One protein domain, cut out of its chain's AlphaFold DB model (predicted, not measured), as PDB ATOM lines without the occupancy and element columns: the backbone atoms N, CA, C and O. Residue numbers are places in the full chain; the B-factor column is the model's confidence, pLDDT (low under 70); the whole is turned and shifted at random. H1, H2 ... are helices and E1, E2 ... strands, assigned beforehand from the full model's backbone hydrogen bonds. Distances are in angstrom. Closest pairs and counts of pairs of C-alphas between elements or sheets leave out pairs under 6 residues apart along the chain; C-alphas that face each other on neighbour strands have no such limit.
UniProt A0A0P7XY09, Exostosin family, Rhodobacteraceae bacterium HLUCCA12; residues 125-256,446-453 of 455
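Overview. This is residues 125 to 256 and 446 to 453 of the 455 residues of the protein "Exostosin family" of Rhodobacteraceae bacterium HLUCCA12 (UniProt A0A0P7XY09). A strongly twisted, parallel sheet of five strands lies between helices on both of its faces, H3 and H4 over one and H1 and H5 over the other, making three layers. H2 only grazes the sheet with residues 168 to 169 and makes a helical hairpin with H3. The printed part has 140 residues and is of mixed class, with five named helices and five named strands in the chain order E1 H1 E2 H2 H3 E3 H4 E4 E5 H5 and the sheet order E1 E2 E3 E4 E5. It is compact, with a radius of gyration of the C-alphas of 14.1 A and spans of 40 by 34 by 30 A.

Arrangement. Edge strand E1, residues 127 to 129, is parallel to E2, residues 161 to 165, with N 128 and O 163 within hydrogen-bond range at 2.9 A. H1, residues 140 to 151, is on the sheet at a height of 8.4 A; its closest C-alphas to E2 are Phe 145 and Gly 165, 5.2 A. With E1 and E2 it makes a strand-helix-strand unit, two parallel neighbour strands with a helix between them in the chain, whose crossover is left-handed. H2, residues 168 to 178, and H3, residues 183 to 199, touch as a hairpin, H3 with residues 184 to 189 alone; the closest C-alphas are Met 174 and Thr 185, 5.6 A. E3, residues 204 to 209, is parallel to E2, with N 164 and O 206 at 2.8 A; the unit E2, H2 H3, E3 is right-handed in its crossover. H4, residues 214 to 224, touches residues 192 to 199 of H3 alone, the closest C-alphas being Val 196 and Ala 224, 5.4 A. E4, residues 228 to 231, is parallel to E3, with N 209 and O 230 at 2.9 A; the crossover of E3, H4, E4 is right-handed. Edge strand E5, residues 244 to 251, bends by 75 degrees at residue 247 and is parallel to E4, with N 229 and O 248 at 2.8 A. H5, residues 446 to 453, is over E3, along it at 4 degrees on the local plane. Every O i to N i+4 pair is within range in H1 and H2, but 9 of 13 in H3, 4 of 7 in H4 and 3 of 4 in H5.

Along the chain. E1 begins at C-alpha 127 (54.011, 71.001, 41.909). H3 measures 24.5 A, H1 16.6 A, E5 16.4 A and E3 16.3 A. H5 ends at C-alpha 453 (53.019, 67.293, 54.667).

Size, cuts and confidence. Residues 257 to 445 are not printed; C-alphas 256 and 446 are 18.0 A apart. E4 to E5 is a long link. Residue 453 is under 70 in pLDDT.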
ATOM      1  N   PRO A 125      60.218  72.202  43.276       94.50
ATOM      2  CA  PRO A 125      58.906  72.854  43.255       94.50
ATOM      3  C   PRO A 125      57.853  72.067  44.053       94.50
ATOM      4  O   PRO A 125      57.970  70.852  44.206       94.50
ATOM      5  N   ALA A 126      56.799  72.744  44.520       94.81
ATOM      6  CA  ALA A 126      55.665  72.109  45.208       94.81
ATOM      7  C   ALA A 126      54.710  71.370  44.246       94.81
ATOM      8  O   ALA A 126      53.892  70.548  44.660       94.81
ATOM      9  N   TRP A 127      54.808  71.648  42.944       96.56
ATOM     10  CA  TRP A 127      54.011  71.001  41.909       96.56
ATOM     11  C   TRP A 127      54.791  70.848  40.600       96.56
ATOM     12  O   TRP A 127      55.710  71.609  40.299       96.56
ATOM     13  N   VAL A 128      54.402  69.846  39.817       97.06
ATOM     14  CA  VAL A 128      54.927  69.526  38.484       97.06
ATOM     15  C   VAL A 128      53.737  69.222  37.583       97.06
ATOM     16  O   VAL A 128      52.770  68.615  38.040       97.06
ATOM     17  N   ALA A 129      53.762  69.637  36.314       97.50
ATOM     18  CA  ALA A 129      52.626  69.393  35.432       97.50
ATOM     19  C   ALA A 129      52.969  69.288  33.945       97.50
ATOM     20  O   ALA A 129      53.908  69.917  33.459       97.50
ATOM     21  N   HIS A 130      52.126  68.545  33.225       97.62
ATOM     22  CA  HIS A 130      51.950  68.648  31.775       97.62
ATOM     23  C   HIS A 130      50.639  69.392  31.509       97.62
ATOM     24  O   HIS A 130      49.565  68.793  31.528       97.62
ATOM     25  N   ASP A 131      50.717  70.708  31.309       96.50
ATOM     26  CA  ASP A 131      49.546  71.576  31.111       96.50
ATOM     27  C   ASP A 131      49.085  71.597  29.641       96.50
ATOM     28  O   ASP A 131      49.101  72.627  28.967       96.50
ATOM     29  N   ALA A 132      48.730  70.426  29.115       94.56
ATOM     30  CA  ALA A 132      48.184  70.250  27.773       94.56
ATOM     31  C   ALA A 132      47.324  68.978  27.704       94.56
ATOM     32  O   ALA A 132      47.278  68.197  28.648       94.56
ATOM     33  N   ASP A 133      46.620  68.779  26.584       94.81
ATOM     34  CA  ASP A 133      45.830  67.569  26.294       94.81
ATOM     35  C   ASP A 133      44.696  67.266  27.291       94.81
ATOM     36  O   ASP A 133      44.217  66.137  27.384       94.81
ATOM     37  N   TRP A 134      44.230  68.269  28.036       95.31
ATOM     38  CA  TRP A 134      43.097  68.137  28.951       95.31
ATOM     39  C   TRP A 134      41.786  67.810  28.219       95.31
ATOM     40  O   TRP A 134      41.508  68.360  27.153       95.31
ATOM     41  N   GLN A 135      40.948  66.958  28.818       89.06
ATOM     42  CA  GLN A 135      39.604  66.683  28.298       89.06
ATOM     43  C   GLN A 135      38.677  67.891  28.462       89.06
ATOM     44  O   GLN A 135      38.712  68.582  29.476       89.06
ATOM     45  N   TYR A 136      37.772  68.079  27.503       84.56
ATOM     46  CA  TYR A 136      36.688  69.059  27.560       84.56
ATOM     47  C   TYR A 136      35.340  68.398  27.201       84.56
ATOM     48  O   TYR A 136      35.299  67.473  26.397       84.56
ATOM     49  N   PRO A 137      34.194  68.813  27.760       84.31
ATOM     50  CA  PRO A 137      34.029  69.785  28.834       84.31
ATOM     51  C   PRO A 137      34.210  69.182  30.236       84.31
ATOM     52  O   PRO A 137      34.138  69.908  31.222       84.31
ATOM     53  N   ALA A 138      34.459  67.872  30.345       88.38
ATOM     54  CA  ALA A 138      34.782  67.207  31.606       88.38
ATOM     55  C   ALA A 138      36.212  67.565  32.055       88.38
ATOM     56  O   ALA A 138      37.158  66.823  31.814       88.38
ATOM     57  N   ILE A 139      36.352  68.728  32.690       94.00
ATOM     58  CA  ILE A 139      37.640  69.359  33.020       94.00
ATOM     59  C   ILE A 139      38.104  69.101  34.464       94.00
ATOM     60  O   ILE A 139      38.842  69.906  35.014       94.00
ATOM     61  N   THR A 140      37.676  68.023  35.127       96.94
ATOM     62  CA  THR A 140      37.949  67.801  36.567       96.94
ATOM     63  C   THR A 140      39.449  67.815  36.891       96.94
ATOM     64  O   THR A 140      39.858  68.488  37.831       96.94
ATOM     65  N   GLU A 141      40.274  67.122  36.097       98.25
ATOM     66  CA  GLU A 141      41.735  67.070  36.286       98.25
ATOM     67  C   GLU A 141      42.392  68.432  36.001       98.25
ATOM     68  O   GLU A 141      43.190  68.918  36.803       98.25
ATOM     69  N   GLN A 142      41.993  69.098  34.912       97.81
ATOM     70  CA  GLN A 142      42.495  70.428  34.553       97.81
ATOM     71  C   GLN A 142      42.137  71.475  35.612       97.81
ATOM     72  O   GLN A 142      42.963  72.295  36.010       97.81
ATOM     73  N   HIS A 143      40.888  71.454  36.071       97.25
ATOM     74  CA  HIS A 143      40.395  72.361  37.094       97.25
ATOM     75  C   HIS A 143      41.113  72.121  38.420       97.25
ATOM     76  O   HIS A 143      41.525  73.087  39.056       97.25
ATOM     77  N   ALA A 144      41.348  70.856  38.797       98.00
ATOM     78  CA  ALA A 144      42.170  70.518  39.956       98.00
ATOM     79  C   ALA A 144      43.552  71.174  39.864       98.00
ATOM     80  O   ALA A 144      43.947  71.901  40.772       98.00
ATOM     81  N   PHE A 145      44.247  70.977  38.741       97.94
ATOM     82  CA  PHE A 145      45.578  71.534  38.535       97.94
ATOM     83  C   PHE A 145      45.590  73.061  38.619       97.94
ATOM     84  O   PHE A 145      46.405  73.623  39.349       97.94
ATOM     85  N   ASN A 146      44.654  73.737  37.949       97.25
ATOM     86  CA  ASN A 146      44.567  75.195  37.989       97.25
ATOM     87  C   ASN A 146      44.377  75.720  39.417       97.25
ATOM     88  O   ASN A 146      45.074  76.649  39.819       97.25
ATOM     89  N   ARG A 147      43.484  75.101  40.202       96.56
ATOM     90  CA  ARG A 147      43.261  75.491  41.601       96.56
ATOM     91  C   ARG A 147      44.476  75.189  42.482       96.56
ATOM     92  O   ARG A 147      44.842  76.033  43.291       96.56
ATOM     93  N   MET A 148      45.121  74.033  42.318       96.50
ATOM     94  CA  MET A 148      46.327  73.681  43.080       96.50
ATOM     95  C   MET A 148      47.494  74.618  42.773       96.50
ATOM     96  O   MET A 148      48.172  75.056  43.693       96.50
ATOM     97  N   ARG A 149      47.693  74.988  41.503       94.94
ATOM     98  CA  ARG A 149      48.731  75.941  41.084       94.94
ATOM     99  C   ARG A 149      48.571  77.316  41.738       94.94
ATOM    100  O   ARG A 149      49.567  77.986  41.976       94.94
ATOM    101  N   GLU A 150      47.338  77.750  41.989       94.25
ATOM    102  CA  GLU A 150      47.068  79.017  42.679       94.25
ATOM    103  C   GLU A 150      47.312  78.947  44.192       94.25
ATOM    104  O   GLU A 150      47.635  79.966  44.799       94.25
ATOM    105  N   LEU A 151      47.118  77.775  44.801       93.44
ATOM    106  CA  LEU A 151      47.228  77.586  46.249       93.44
ATOM    107  C   LEU A 151      48.644  77.212  46.695       93.44
ATOM    108  O   LEU A 151      49.065  77.612  47.777       93.44
ATOM    109  N   LEU A 152      49.363  76.430  45.891       93.44
ATOM    110  CA  LEU A 152      50.694  75.946  46.234       93.44
ATOM    111  C   LEU A 152      51.779  76.997  45.943       93.44
ATOM    112  O   LEU A 152      51.651  77.769  44.986       93.44
ATOM    113  N   PRO A 153      52.889  76.994  46.706       90.94
ATOM    114  CA  PRO A 153      54.020  77.877  46.447       90.94
ATOM    115  C   PRO A 153      54.575  77.733  45.024       90.94
ATOM    116  O   PRO A 153      54.647  76.636  44.464       90.94
ATOM    117  N   THR A 154      55.004  78.856  44.448       88.94
ATOM    118  CA  THR A 154      55.717  78.889  43.156       88.94
ATOM    119  C   THR A 154      57.233  78.843  43.324       88.94
ATOM    120  O   THR A 154      57.949  78.454  42.401       88.94
ATOM    121  N   GLU A 155      57.721  79.231  44.500       87.56
ATOM    122  CA  GLU A 155      59.132  79.175  44.853       87.56
ATOM    123  C   GLU A 155      59.565  77.730  45.110       87.56
ATOM    124  O   GLU A 155      58.774  76.871  45.501       87.56
ATOM    125  N   TYR A 156      60.840  77.452  44.854       89.31
ATOM    126  CA  TYR A 156      61.406  76.140  45.121       89.31
ATOM    127  C   TYR A 156      61.735  76.040  46.608       89.31
ATOM    128  O   TYR A 156      62.311  76.957  47.195       89.31
ATOM    129  N   GLY A 157      61.414  74.900  47.205       87.12
ATOM    130  CA  GLY A 157      61.607  74.643  48.623       87.12
ATOM    131  C   GLY A 157      61.973  73.187  48.891       87.12
ATOM    132  O   GLY A 157      61.984  72.364  47.976       87.12
ATOM    133  N   PRO A 158      62.290  72.842  50.142       87.62
ATOM    134  CA  PRO A 158      62.678  71.496  50.567       87.62
ATOM    135  C   PRO A 158      61.468  70.544  50.686       87.62
ATOM    136  O   PRO A 158      61.351  69.801  51.654       87.62
ATOM    137  N   TYR A 159      60.526  70.590  49.745       89.62
ATOM    138  CA  TYR A 159      59.224  69.930  49.872       89.62
ATOM    139  C   TYR A 159      59.340  68.412  49.788       89.62
ATOM    140  O   TYR A 159      59.816  67.910  48.781       89.62
ATOM    141  N   ASP A 160      58.890  67.650  50.781       90.50
ATOM    142  CA  ASP A 160      58.890  66.178  50.699       90.50
ATOM    143  C   ASP A 160      57.766  65.606  49.823       90.50
ATOM    144  O   ASP A 160      57.880  64.472  49.337       90.50
ATOM    145  N   SER A 161      56.757  66.427  49.539       94.25
ATOM    146  CA  SER A 161      55.582  66.088  48.741       94.25
ATOM    147  C   SER A 161      55.458  66.976  47.501       94.25
ATOM    148  O   SER A 161      55.932  68.112  47.481       94.25
ATOM    149  N   VAL A 162      54.809  66.461  46.455       96.69
ATOM    150  CA  VAL A 162      54.546  67.201  45.211       96.69
ATOM    151  C   VAL A 162      53.167  66.889  44.653       96.69
ATOM    152  O   VAL A 162      52.717  65.740  44.680       96.69
ATOM    153  N   TYR A 163      52.513  67.904  44.092       98.38
ATOM    154  CA  TYR A 163      51.330  67.706  43.260       98.38
ATOM    155  C   TYR A 163      51.710  67.490  41.788       98.38
ATOM    156  O   TYR A 163      52.387  68.326  41.190       98.38
ATOM    157  N   LEU A 164      51.237  66.399  41.185       98.56
ATOM    158  CA  LEU A 164      51.362  66.123  39.755       98.56
ATOM    159  C   LEU A 164      50.066  66.499  39.024       98.56
ATOM    160  O   LEU A 164      49.055  65.806  39.153       98.56
ATOM    161  N   GLY A 165      50.105  67.554  38.210       98.38
ATOM    162  CA  GLY A 165      49.038  67.902  37.271       98.38
ATOM    163  C   GLY A 165      49.239  67.206  35.926       98.38
ATOM    164  O   GLY A 165      50.124  67.585  35.162       98.38
ATOM    165  N   PHE A 166      48.432  66.193  35.610       98.69
ATOM    166  CA  PHE A 166      48.565  65.459  34.349       98.69
ATOM    167  C   PHE A 166      47.198  65.004  33.798       98.69
ATOM    168  O   PHE A 166      46.348  64.597  34.594       98.69
ATOM    169  N   PRO A 167      46.965  65.033  32.468       98.12
ATOM    170  CA  PRO A 167      45.694  64.643  31.839       98.12
ATOM    171  C   PRO A 167      45.528  63.113  31.768       98.12
ATOM    172  O   PRO A 167      45.494  62.509  30.687       98.12
ATOM    173  N   PHE A 168      45.441  62.453  32.924       98.44
ATOM    174  CA  PHE A 168      45.311  60.997  33.006       98.44
ATOM    175  C   PHE A 168      44.075  60.475  32.282       98.44
ATOM    176  O   PHE A 168      44.155  59.426  31.646       98.44
ATOM    177  N   ALA A 169      42.954  61.194  32.317       97.12
ATOM    178  CA  ALA A 169      41.753  60.777  31.609       97.12
ATOM    179  C   ALA A 169      41.976  60.682  30.095       97.12
ATOM    180  O   ALA A 169      41.616  59.675  29.488       97.12
ATOM    181  N   THR A 170      42.655  61.668  29.503       96.44
ATOM    182  CA  THR A 170      43.020  61.641  28.081       96.44
ATOM    183  C   THR A 170      43.966  60.487  27.771       96.44
ATOM    184  O   THR A 170      43.732  59.743  26.819       96.44
ATOM    185  N   LEU A 171      45.014  60.300  28.581       97.69
ATOM    186  CA  LEU A 171      45.982  59.222  28.370       97.69
ATOM    187  C   LEU A 171      45.322  57.839  28.468       97.69
ATOM    188  O   LEU A 171      45.570  56.974  27.627       97.69
ATOM    189  N   ILE A 172      44.453  57.637  29.459       97.62
ATOM    190  CA  ILE A 172      43.718  56.383  29.647       97.62
ATOM    191  C   ILE A 172      42.795  56.109  28.456       97.62
ATOM    192  O   ILE A 172      42.790  54.988  27.946       97.62
ATOM    193  N   ASP A 173      42.044  57.106  27.985       94.44
ATOM    194  CA  ASP A 173      41.174  56.942  26.819       94.44
ATOM    195  C   ASP A 173      41.970  56.618  25.546       94.44
ATOM    196  O   ASP A 173      41.576  55.740  24.776       94.44
ATOM    197  N   MET A 174      43.127  57.255  25.343       94.31
ATOM    198  CA  MET A 174      44.010  56.948  24.214       94.31
ATOM    199  C   MET A 174      44.526  55.505  24.257       94.31
ATOM    200  O   MET A 174      44.450  54.800  23.249       94.31
ATOM    201  N   HIS A 175      44.989  55.033  25.419       95.31
ATOM    202  CA  HIS A 175      45.388  53.631  25.596       95.31
ATOM    203  C   HIS A 175      44.221  52.672  25.357       95.31
ATOM    204  O   HIS A 175      44.380  51.649  24.694       95.31
ATOM    205  N   ALA A 176      43.043  53.005  25.875       93.19
ATOM    206  CA  ALA A 176      41.844  52.191  25.761       93.19
ATOM    207  C   ALA A 176      41.323  52.042  24.326       93.19
ATOM    208  O   ALA A 176      40.815  50.972  23.991       93.19
ATOM    209  N   GLN A 177      41.378  53.107  23.524       89.62
ATOM    210  CA  GLN A 177      40.786  53.145  22.183       89.62
ATOM    211  C   GLN A 177      41.795  52.808  21.084       89.62
ATOM    212  O   GLN A 177      41.465  52.070  20.158       89.62
ATOM    213  N   HIS A 178      43.019  53.332  21.186       90.50
ATOM    214  CA  HIS A 178      44.032  53.230  20.127       90.50
ATOM    215  C   HIS A 178      45.167  52.262  20.453       90.50
ATOM    216  O   HIS A 178      45.890  51.833  19.554       90.50
ATOM    217  N   GLY A 179      45.340  51.919  21.730       91.62
ATOM    218  CA  GLY A 179      46.469  51.134  22.216       91.62
ATOM    219  C   GLY A 179      47.733  51.965  22.469       91.62
ATOM    220  O   GLY A 179      47.837  53.141  22.105       91.62
ATOM    221  N   ALA A 180      48.712  51.324  23.113       90.25
ATOM    222  CA  ALA A 180      49.947  51.957  23.577       90.25
ATOM    223  C   ALA A 180      50.872  52.426  22.437       90.25
ATOM    224  O   ALA A 180      51.561  53.432  22.582       90.25
ATOM    225  N   ASP A 181      50.869  51.731  21.294       92.62
ATOM    226  CA  ASP A 181      51.773  52.008  20.167       92.62
ATOM    227  C   ASP A 181      51.301  53.152  19.258       92.62
ATOM    228  O   ASP A 181      52.051  53.617  18.385       92.62
ATOM    229  N   HIS A 182      50.075  53.640  19.449       95.25
ATOM    230  CA  HIS A 182      49.550  54.744  18.660       95.25
ATOM    231  C   HIS A 182      50.392  56.020  18.884       95.25
ATOM    232  O   HIS A 182      50.741  56.321  20.029       95.25
ATOM    233  N   PRO A 183      50.734  56.799  17.833       94.38
ATOM    234  CA  PRO A 183      51.631  57.949  17.962       94.38
ATOM    235  C   PRO A 183      51.205  58.964  19.029       94.38
ATOM    236  O   PRO A 183      52.043  59.398  19.813       94.38
ATOM    237  N   ARG A 184      49.906  59.294  19.119       90.44
ATOM    238  CA  ARG A 184      49.392  60.221  20.148       90.44
ATOM    239  C   ARG A 184      49.534  59.657  21.563       90.44
ATOM    240  O   ARG A 184      49.989  60.376  22.448       90.44
ATOM    241  N   THR A 185      49.232  58.370  21.754       95.75
ATOM    242  CA  THR A 185      49.409  57.693  23.046       95.75
ATOM    243  C   THR A 185      50.876  57.721  23.463       95.75
ATOM    244  O   THR A 185      51.176  58.072  24.598       95.75
ATOM    245  N   ARG A 186      51.804  57.438  22.536       96.75
ATOM    246  CA  ARG A 186      53.249  57.485  22.806       96.75
ATOM    247  C   ARG A 186      53.750  58.878  23.160       96.75
ATOM    248  O   ARG A 186      54.568  58.993  24.063       96.75
ATOM    249  N   VAL A 187      53.272  59.918  22.479       97.25
ATOM    250  CA  VAL A 187      53.655  61.306  22.785       97.25
ATOM    251  C   VAL A 187      53.216  61.684  24.199       97.25
ATOM    252  O   VAL A 187      54.040  62.149  24.983       97.25
ATOM    253  N   LEU A 188      51.954  61.429  24.556       97.31
ATOM    254  CA  LEU A 188      51.448  61.779  25.882       97.31
ATOM    255  C   LEU A 188      52.056  60.890  26.983       97.31
ATOM    256  O   LEU A 188      52.399  61.379  28.055       97.31
ATOM    257  N   GLN A 189      52.287  59.604  26.706       97.88
ATOM    258  CA  GLN A 189      53.027  58.714  27.604       97.88
ATOM    259  C   GLN A 189      54.460  59.209  27.840       97.88
ATOM    260  O   GLN A 189      54.920  59.214  28.978       97.88
ATOM    261  N   ALA A 190      55.158  59.653  26.791       97.62
ATOM    262  CA  ALA A 190      56.506  60.201  26.912       97.62
ATOM    263  C   ALA A 190      56.524  61.496  27.738       97.62
ATOM    264  O   ALA A 190      57.471  61.718  28.491       97.62
ATOM    265  N   ALA A 191      55.475  62.321  27.648       97.94
ATOM    266  CA  ALA A 191      55.329  63.507  28.489       97.94
ATOM    267  C   ALA A 191      55.203  63.146  29.980       97.94
ATOM    268  O   ALA A 191      55.813  63.820  30.809       97.94
ATOM    269  N   LEU A 192      54.484  62.067  30.320       98.31
ATOM    270  CA  LEU A 192      54.438  61.534  31.688       98.31
ATOM    271  C   LEU A 192      55.801  60.974  32.116       98.31
ATOM    272  O   LEU A 192      56.314  61.335  33.174       98.31
ATOM    273  N   ASP A 193      56.404  60.126  31.278       97.88
ATOM    274  CA  ASP A 193      57.687  59.471  31.559       97.88
ATOM    275  C   ASP A 193      58.818  60.500  31.775       97.88
ATOM    276  O   ASP A 193      59.701  60.284  32.607       97.88
ATOM    277  N   ALA A 194      58.766  61.653  31.100       97.50
ATOM    278  CA  ALA A 194      59.724  62.746  31.275       97.50
ATOM    279  C   ALA A 194      59.678  63.396  32.673       97.50
ATOM    280  O   ALA A 194      60.695  63.927  33.119       97.50
ATOM    281  N   GLN A 195      58.545  63.331  33.384       97.31
ATOM    282  CA  GLN A 195      58.418  63.876  34.745       97.31
ATOM    283  C   GLN A 195      58.983  62.923  35.811       97.31
ATOM    284  O   GLN A 195      59.404  63.357  36.884       97.31
ATOM    285  N   VAL A 196      59.036  61.617  35.522       97.25
ATOM    286  CA  VAL A 196      59.384  60.558  36.488       97.25
ATOM    287  C   VAL A 196      60.710  60.795  37.224       97.25
ATOM    288  O   VAL A 196      60.727  60.629  38.446       97.25
ATOM    289  N   PRO A 197      61.823  61.190  36.569       95.75
ATOM    290  CA  PRO A 197      63.087  61.412  37.274       95.75
ATOM    291  C   PRO A 197      62.987  62.478  38.371       95.75
ATOM    292  O   PRO A 197      63.596  62.328  39.428       95.75
ATOM    293  N   GLN A 198      62.196  63.530  38.143       94.12
ATOM    294  CA  GLN A 198      61.957  64.573  39.135       94.12
ATOM    295  C   GLN A 198      61.019  64.083  40.241       94.12
ATOM    296  O   GLN A 198      61.314  64.290  41.417       94.12
ATOM    297  N   LEU A 199      59.931  63.397  39.880       96.50
ATOM    298  CA  LEU A 199      58.942  62.880  40.831       96.50
ATOM    299  C   LEU A 199      59.550  61.879  41.824       96.50
ATOM    300  O   LEU A 199      59.235  61.924  43.009       96.50
ATOM    301  N   ARG A 200      60.506  61.049  41.387       94.38
ATOM    302  CA  ARG A 200      61.217  60.083  42.251       94.38
ATOM    303  C   ARG A 200      62.030  60.709  43.381       94.38
ATOM    304  O   ARG A 200      62.450  59.993  44.284       94.38
ATOM    305  N   ARG A 201      62.299  62.016  43.325       92.31
ATOM    306  CA  ARG A 201      62.992  62.713  44.412       92.31
ATOM    307  C   ARG A 201      62.076  62.879  45.626       92.31
ATOM    308  O   ARG A 201      62.587  62.966  46.739       92.31
ATOM    309  N   TYR A 202      60.763  62.957  45.425       93.88
ATOM    310  CA  TYR A 202      59.788  63.207  46.483       93.88
ATOM    311  C   TYR A 202      59.424  61.911  47.205       93.88
ATOM    312  O   TYR A 202      59.377  60.840  46.602       93.88
ATOM    313  N   LYS A 203      59.145  62.016  48.505       93.50
ATOM    314  CA  LYS A 203      58.623  60.894  49.295       93.50
ATOM    315  C   LYS A 203      57.160  60.620  48.959       93.50
ATOM    316  O   LYS A 203      56.702  59.490  49.103       93.50
ATOM    317  N   GLN A 204      56.446  61.654  48.522       95.62
ATOM    318  CA  GLN A 204      55.029  61.600  48.219       95.62
ATOM    319  C   GLN A 204      54.726  62.314  46.900       95.62
ATOM    320  O   GLN A 204      55.146  63.449  46.678       95.62
ATOM    321  N   VAL A 205      53.954  61.654  46.040       97.88
ATOM    322  CA  VAL A 205      53.489  62.207  44.767       97.88
ATOM    323  C   VAL A 205      51.977  62.064  44.727       97.88
ATOM    324  O   VAL A 205      51.443  60.954  44.672       97.88
ATOM    325  N   VAL A 206      51.293  63.203  44.765       98.38
ATOM    326  CA  VAL A 206      49.835  63.278  44.834       98.38
ATOM    327  C   VAL A 206      49.288  63.710  43.481       98.38
ATOM    328  O   VAL A 206      49.781  64.664  42.883       98.38
ATOM    329  N   THR A 207      48.253  63.039  42.984       98.62
ATOM    330  CA  THR A 207      47.579  63.450  41.746       98.62
ATOM    331  C   THR A 207      46.073  63.238  41.816       98.62
ATOM    332  O   THR A 207      45.552  62.614  42.739       98.62
ATOM    333  N   VAL A 208      45.373  63.774  40.822       98.56
ATOM    334  CA  VAL A 208      43.933  63.616  40.633       98.56
ATOM    335  C   VAL A 208      43.690  62.783  39.386       98.56
ATOM    336  O   VAL A 208      44.321  63.014  38.357       98.56
ATOM    337  N   SER A 209      42.717  61.873  39.445       98.06
ATOM    338  CA  SER A 209      42.128  61.320  38.229       98.06
ATOM    339  C   SER A 209      40.608  61.342  38.256       98.06
ATOM    340  O   SER A 209      39.974  60.939  39.233       98.06
ATOM    341  N   GLN A 210      40.014  61.763  37.142       96.81
ATOM    342  CA  GLN A 210      38.562  61.716  36.950       96.81
ATOM    343  C   GLN A 210      38.095  60.434  36.267       96.81
ATOM    344  O   GLN A 210      36.899  60.185  36.160       96.81
ATOM    345  N   HIS A 211      39.017  59.626  35.744       96.75
ATOM    346  CA  HIS A 211      38.657  58.579  34.805       96.75
ATOM    347  C   HIS A 211      38.130  57.321  35.512       96.75
ATOM    348  O   HIS A 211      38.788  56.743  36.378       96.75
ATOM    349  N   ILE A 212      36.963  56.825  35.093       94.94
ATOM    350  CA  ILE A 212      36.322  55.602  35.628       94.94
ATOM    351  C   ILE A 212      37.212  54.350  35.566       94.94
ATOM    352  O   ILE A 212      37.068  53.437  36.371       94.94
ATOM    353  N   ARG A 213      38.137  54.289  34.599       95.06
ATOM    354  CA  ARG A 213      39.041  53.146  34.383       95.06
ATOM    355  C   ARG A 213      40.397  53.304  35.076       95.06
ATOM    356  O   ARG A 213      41.276  52.503  34.788       95.06
ATOM    357  N   ALA A 214      40.578  54.276  35.977       95.81
ATOM    358  CA  ALA A 214      41.857  54.486  36.669       95.81
ATOM    359  C   ALA A 214      42.410  53.192  37.295       95.81
ATOM    360  O   ALA A 214      43.577  52.882  37.092       95.81
ATOM    361  N   ARG A 215      41.556  52.365  37.921       94.62
ATOM    362  CA  ARG A 215      41.958  51.046  38.449       94.62
ATOM    363  C   ARG A 215      42.557  50.123  37.380       94.62
ATOM    364  O   ARG A 215      43.565  49.476  37.625       94.62
ATOM    365  N   GLN A 216      41.960  50.058  36.188       94.88
ATOM    366  CA  GLN A 216      42.446  49.196  35.097       94.88
ATOM    367  C   GLN A 216      43.793  49.663  34.534       94.88
ATOM    368  O   GLN A 216      44.510  48.876  33.928       94.88
ATOM    369  N   PHE A 217      44.118  50.940  34.730       96.25
ATOM    370  CA  PHE A 217      45.356  51.570  34.287       96.25
ATOM    371  C   PHE A 217      46.213  52.026  35.477       96.25
ATOM    372  O   PHE A 217      46.979  52.981  35.352       96.25
ATOM    373  N   ALA A 218      46.106  51.331  36.619       96.12
ATOM    374  CA  ALA A 218      46.851  51.643  37.840       96.12
ATOM    375  C   ALA A 218      48.368  51.756  37.585       96.12
ATOM    376  O   ALA A 218      49.027  52.632  38.139       96.12
ATOM    377  N   GLU A 219      48.895  50.937  36.670       95.62
ATOM    378  CA  GLU A 219      50.309  50.920  36.281       95.62
ATOM    379  C   GLU A 219      50.827  52.277  35.771       95.62
ATOM    380  O   GLU A 219      51.992  52.605  35.993       95.62
ATOM    381  N   LEU A 220      49.981  53.104  35.139       96.75
ATOM    382  CA  LEU A 220      50.385  54.448  34.700       96.75
ATOM    383  C   LEU A 220      50.776  55.329  35.894       96.75
ATOM    384  O   LEU A 220      51.773  56.048  35.838       96.75
ATOM    385  N   PHE A 221      50.012  55.239  36.981       97.81
ATOM    386  CA  PHE A 221      50.244  55.997  38.205       97.81
ATOM    387  C   PHE A 221      51.444  55.440  38.980       97.81
ATOM    388  O   PHE A 221      52.315  56.201  39.402       97.81
ATOM    389  N   ILE A 222      51.546  54.110  39.092       95.94
ATOM    390  CA  ILE A 222      52.657  53.430  39.778       95.94
ATOM    391  C   ILE A 222      53.991  53.773  39.112       95.94
ATOM    392  O   ILE A 222      54.940  54.171  39.788       95.94
ATOM    393  N   ARG A 223      54.068  53.689  37.777       95.00
ATOM    394  CA  ARG A 223      55.279  54.052  37.026       95.00
ATOM    395  C   ARG A 223      55.661  55.519  37.192       95.00
ATOM    396  O   ARG A 223      56.854  55.829  37.209       95.00
ATOM    397  N   ALA A 224      54.667  56.396  37.332       96.75
ATOM    398  CA  ALA A 224      54.871  57.810  37.619       96.75
ATOM    399  C   ALA A 224      55.351  58.083  39.059       96.75
ATOM    400  O   ALA A 224      55.785  59.194  39.354       96.75
ATOM    401  N   GLY A 225      55.321  57.075  39.938       96.88
ATOM    402  CA  GLY A 225      55.683  57.202  41.349       96.88
ATOM    403  C   GLY A 225      54.562  57.766  42.222       96.88
ATOM    404  O   GLY A 225      54.844  58.214  43.327       96.88
ATOM    405  N   VAL A 226      53.313  57.765  41.742       98.12
ATOM    406  CA  VAL A 226      52.151  58.271  42.487       98.12
ATOM    407  C   VAL A 226      51.923  57.427  43.740       98.12
ATOM    408  O   VAL A 226      51.741  56.212  43.664       98.12
ATOM    409  N   THR A 227      51.899  58.089  44.893       97.44
ATOM    410  CA  THR A 227      51.639  57.477  46.204       97.44
ATOM    411  C   THR A 227      50.203  57.700  46.663       97.44
ATOM    412  O   THR A 227      49.677  56.916  47.448       97.44
ATOM    413  N   ASP A 228      49.561  58.762  46.173       97.94
ATOM    414  CA  ASP A 228      48.229  59.187  46.587       97.94
ATOM    415  C   ASP A 228      47.418  59.639  45.372       97.94
ATOM    416  O   ASP A 228      47.760  60.606  44.686       97.94
ATOM    417  N   LEU A 229      46.322  58.931  45.112       98.38
ATOM    418  CA  LEU A 229      45.418  59.200  44.007       98.38
ATOM    419  C   LEU A 229      44.076  59.701  44.538       98.38
ATOM    420  O   LEU A 229      43.281  58.945  45.098       98.38
ATOM    421  N   PHE A 230      43.798  60.977  44.295       98.12
ATOM    422  CA  PHE A 230      42.479  61.561  44.485       98.12
ATOM    423  C   PHE A 230      41.603  61.192  43.289       98.12
ATOM    424  O   PHE A 230      41.742  61.739  42.193       98.12
ATOM    425  N   TRP A 231      40.729  60.209  43.477       98.00
ATOM    426  CA  TRP A 231      39.990  59.580  42.395       98.00
ATOM    427  C   TRP A 231      38.499  59.877  42.480       98.00
ATOM    428  O   TRP A 231      37.825  59.591  43.475       98.00
ATOM    429  N   SER A 232      37.946  60.398  41.383       97.44
ATOM    430  CA  SER A 232      36.531  60.753  41.346       97.44
ATOM    431  C   SER A 232      35.594  59.552  41.445       97.44
ATOM    432  O   SER A 232      34.428  59.729  41.776       97.44
ATOM    433  N   HIS A 233      36.066  58.332  41.185       96.88
ATOM    434  CA  HIS A 233      35.241  57.122  41.181       96.88
ATOM    435  C   HIS A 233      35.600  56.126  42.294       96.88
ATOM    436  O   HIS A 233      35.330  54.935  42.145       96.88
ATOM    437  N   CYS A 234      36.145  56.620  43.415       95.94
ATOM    438  CA  CYS A 234      36.381  55.819  44.618       95.94
ATOM    439  C   CYS A 234      35.137  55.047  45.074       95.94
ATOM    440  O   CYS A 234      34.004  55.544  45.024       95.94
ATOM    441  N   VAL A 235      35.390  53.834  45.565       95.19
ATOM    442  CA  VAL A 235      34.372  52.918  46.075       95.19
ATOM    443  C   VAL A 235      34.411  52.883  47.602       95.19
ATOM    444  O   VAL A 235      35.481  52.893  48.207       95.19
ATOM    445  N   THR A 236      33.243  52.835  48.241       93.62
ATOM    446  CA  THR A 236      33.128  52.756  49.705       93.62
ATOM    447  C   THR A 236      33.935  51.584  50.268       93.62
ATOM    448  O   THR A 236      33.761  50.441  49.850       93.62
ATOM    449  N   GLY A 237      34.798  51.870  51.246       91.31
ATOM    450  CA  GLY A 237      35.635  50.871  51.920       91.31
ATOM    451  C   GLY A 237      36.932  50.512  51.188       91.31
ATOM    452  O   GLY A 237      37.749  49.784  51.746       91.31
ATOM    453  N   GLU A 238      37.163  51.030  49.981       92.44
ATOM    454  CA  GLU A 238      38.410  50.822  49.248       92.44
ATOM    455  C   GLU A 238      39.409  51.945  49.550       92.44
ATOM    456  O   GLU A 238      39.174  53.107  49.228       92.44
ATOM    457  N   GLN A 239      40.539  51.592  50.165       94.12
ATOM    458  CA  GLN A 239      41.630  52.531  50.467       94.12
ATOM    459  C   GLN A 239      42.818  52.400  49.505       94.12
ATOM    460  O   GLN A 239      43.649  53.299  49.424       94.12
ATOM    461  N   PHE A 240      42.896  51.283  48.782       95.06
ATOM    462  CA  PHE A 240      43.970  50.930  47.856       95.06
ATOM    463  C   PHE A 240      43.381  50.097  46.722       95.06
ATOM    464  O   PHE A 240      42.425  49.348  46.947       95.06
ATOM    465  N   PHE A 241      43.984  50.141  45.535       92.00
ATOM    466  CA  PHE A 241      43.715  49.093  44.554       92.00
ATOM    467  C   PHE A 241      44.370  47.790  45.022       92.00
ATOM    468  O   PHE A 241      45.509  47.806  45.485       92.00
ATOM    469  N   ALA A 242      43.676  46.661  44.855       87.31
ATOM    470  CA  ALA A 242      44.196  45.347  45.249       87.31
ATOM    471  C   ALA A 242      45.577  45.049  44.632       87.31
ATOM    472  O   ALA A 242      46.464  44.545  45.318       87.31
ATOM    473  N   ASP A 243      45.771  45.448  43.373       85.19
ATOM    474  CA  ASP A 243      47.012  45.230  42.621       85.19
ATOM    475  C   ASP A 243      48.026  46.385  42.776       85.19
ATOM    476  O   ASP A 243      49.111  46.335  42.202       85.19
ATOM    477  N   ALA A 244      47.697  47.430  43.549       89.19
ATOM    478  CA  ALA A 244      48.560  48.591  43.792       89.19
ATOM    479  C   ALA A 244      48.501  49.054  45.266       89.19
ATOM    480  O   ALA A 244      48.077  50.179  45.548       89.19
ATOM    481  N   PRO A 245      48.940  48.220  46.231       89.19
ATOM    482  CA  PRO A 245      48.815  48.513  47.662       89.19
ATOM    483  C   PRO A 245      49.685  49.688  48.135       89.19
ATOM    484  O   PRO A 245      49.500  50.189  49.239       89.19
ATOM    485  N   SER A 246      50.644  50.137  47.320       88.81
ATOM    486  CA  SER A 246      51.492  51.296  47.612       88.81
ATOM    487  C   SER A 246      50.835  52.640  47.286       88.81
ATOM    488  O   SER A 246      51.388  53.672  47.655       88.81
ATOM    489  N   MET A 247      49.692  52.645  46.589       95.94
ATOM    490  CA  MET A 247      48.990  53.861  46.182       95.94
ATOM    491  C   MET A 247      47.666  53.993  46.936       95.94
ATOM    492  O   MET A 247      46.738  53.209  46.729       95.94
ATOM    493  N   ARG A 248      47.581  54.998  47.809       97.25
ATOM    494  CA  ARG A 248      46.369  55.316  48.576       97.25
ATOM    495  C   ARG A 248      45.327  55.981  47.688       97.25
ATOM    496  O   ARG A 248      45.662  56.791  46.825       97.25
ATOM    497  N   LEU A 249      44.062  55.666  47.934       97.56
ATOM    498  CA  LEU A 249      42.920  56.241  47.237       97.56
ATOM    499  C   LEU A 249      42.184  57.227  48.135       97.56
ATOM    500  O   LEU A 249      41.861  56.921  49.283       97.56
ATOM    501  N   HIS A 250      41.852  58.381  47.568       97.00
ATOM    502  CA  HIS A 250      41.117  59.443  48.248       97.00
ATOM    503  C   HIS A 250      39.895  59.825  47.403       97.00
ATOM    504  O   HIS A 250      40.056  60.110  46.215       97.00
ATOM    505  N   PRO A 251      38.661  59.805  47.940       97.00
ATOM    506  CA  PRO A 251      37.484  60.222  47.180       97.00
ATOM    507  C   PRO A 251      37.601  61.670  46.709       97.00
ATOM    508  O   PRO A 251      38.018  62.543  47.470       97.00
ATOM    509  N   PHE A 252      37.197  61.933  45.466       97.38
ATOM    510  CA  PHE A 252      37.325  63.260  44.870       97.38
ATOM    511  C   PHE A 252      36.054  63.704  44.116       97.38
ATOM    512  O   PHE A 252      35.336  62.870  43.553       97.38
ATOM    513  N   PRO A 253      35.721  65.006  44.103       96.50
ATOM    514  CA  PRO A 253      34.609  65.532  43.315       96.50
ATOM    515  C   PRO A 253      34.767  65.383  41.789       96.50
ATOM    516  O   PRO A 253      35.848  65.100  41.275       96.50
ATOM    517  N   LEU A 254      33.664  65.587  41.055       96.44
ATOM    518  CA  LEU A 254      33.663  65.834  39.603       96.44
ATOM    519  C   LEU A 254      33.298  67.298  39.338       96.44
ATOM    520  O   LEU A 254      32.460  67.866  40.037       96.44
ATOM    521  N   TYR A 255      33.885  67.897  38.300       95.31
ATOM    522  CA  TYR A 255      33.563  69.274  37.926       95.31
ATOM    523  C   TYR A 255      32.126  69.384  37.370       95.31
ATOM    524  O   TYR A 255      31.797  68.671  36.418       95.31
ATOM    525  N   PRO A 256      31.255  70.262  37.908       93.44
ATOM    526  CA  PRO A 256      29.885  70.421  37.426       93.44
ATOM    527  C   PRO A 256      29.863  71.243  36.132       93.44
ATOM    528  O   PRO A 256      30.032  72.457  36.146       93.44
ATOM    529  N   LEU A 446      42.525  68.242  49.175       95.44
ATOM    530  CA  LEU A 446      43.799  67.909  48.540       95.44
ATOM    531  C   LEU A 446      44.910  68.887  48.961       95.44
ATOM    532  O   LEU A 446      46.032  68.464  49.223       95.44
ATOM    533  N   ALA A 447      44.605  70.183  49.033       92.81
ATOM    534  CA  ALA A 447      45.548  71.212  49.446       92.81
ATOM    535  C   ALA A 447      45.950  71.045  50.914       92.81
ATOM    536  O   ALA A 447      47.139  71.026  51.189       92.81
ATOM    537  N   HIS A 448      44.997  70.837  51.829       91.44
ATOM    538  CA  HIS A 448      45.303  70.541  53.234       91.44
ATOM    539  C   HIS A 448      46.098  69.244  53.383       91.44
ATOM    540  O   HIS A 448      47.062  69.204  54.135       91.44
ATOM    541  N   TYR A 449      45.740  68.203  52.623       92.12
ATOM    542  CA  TYR A 449      46.477  66.941  52.635       92.12
ATOM    543  C   TYR A 449      47.946  67.112  52.228       92.12
ATOM    544  O   TYR A 449      48.807  66.418  52.755       92.12
ATOM    545  N   LEU A 450      48.233  68.022  51.295       88.44
ATOM    546  CA  LEU A 450      49.601  68.370  50.927       88.44
ATOM    547  C   LEU A 450      50.250  69.306  51.950       88.44
ATOM    548  O   LEU A 450      51.387  69.061  52.315       88.44
ATOM    549  N   ASP A 451      49.559  70.338  52.435       80.38
ATOM    550  CA  ASP A 451      50.114  71.341  53.358       80.38
ATOM    551  C   ASP A 451      50.526  70.736  54.707       80.38
ATOM    552  O   ASP A 451      51.641  70.975  55.163       80.38
ATOM    553  N   ASP A 452      49.715  69.828  55.268       71.50
ATOM    554  CA  ASP A 452      50.061  69.033  56.461       71.50
ATOM    555  C   ASP A 452      51.342  68.192  56.275       71.50
ATOM    556  O   ASP A 452      51.868  67.634  57.237       71.50
ATOM    557  N   GLN A 453      51.805  68.027  55.034       60.78
ATOM    558  CA  GLN A 453      53.019  67.293  54.667       60.78
ATOM    559  C   GLN A 453      54.131  68.209  54.121       60.78
ATOM    560  O   GLN A 453      55.255  67.748  53.917       60.78
TER     561      GLN A 453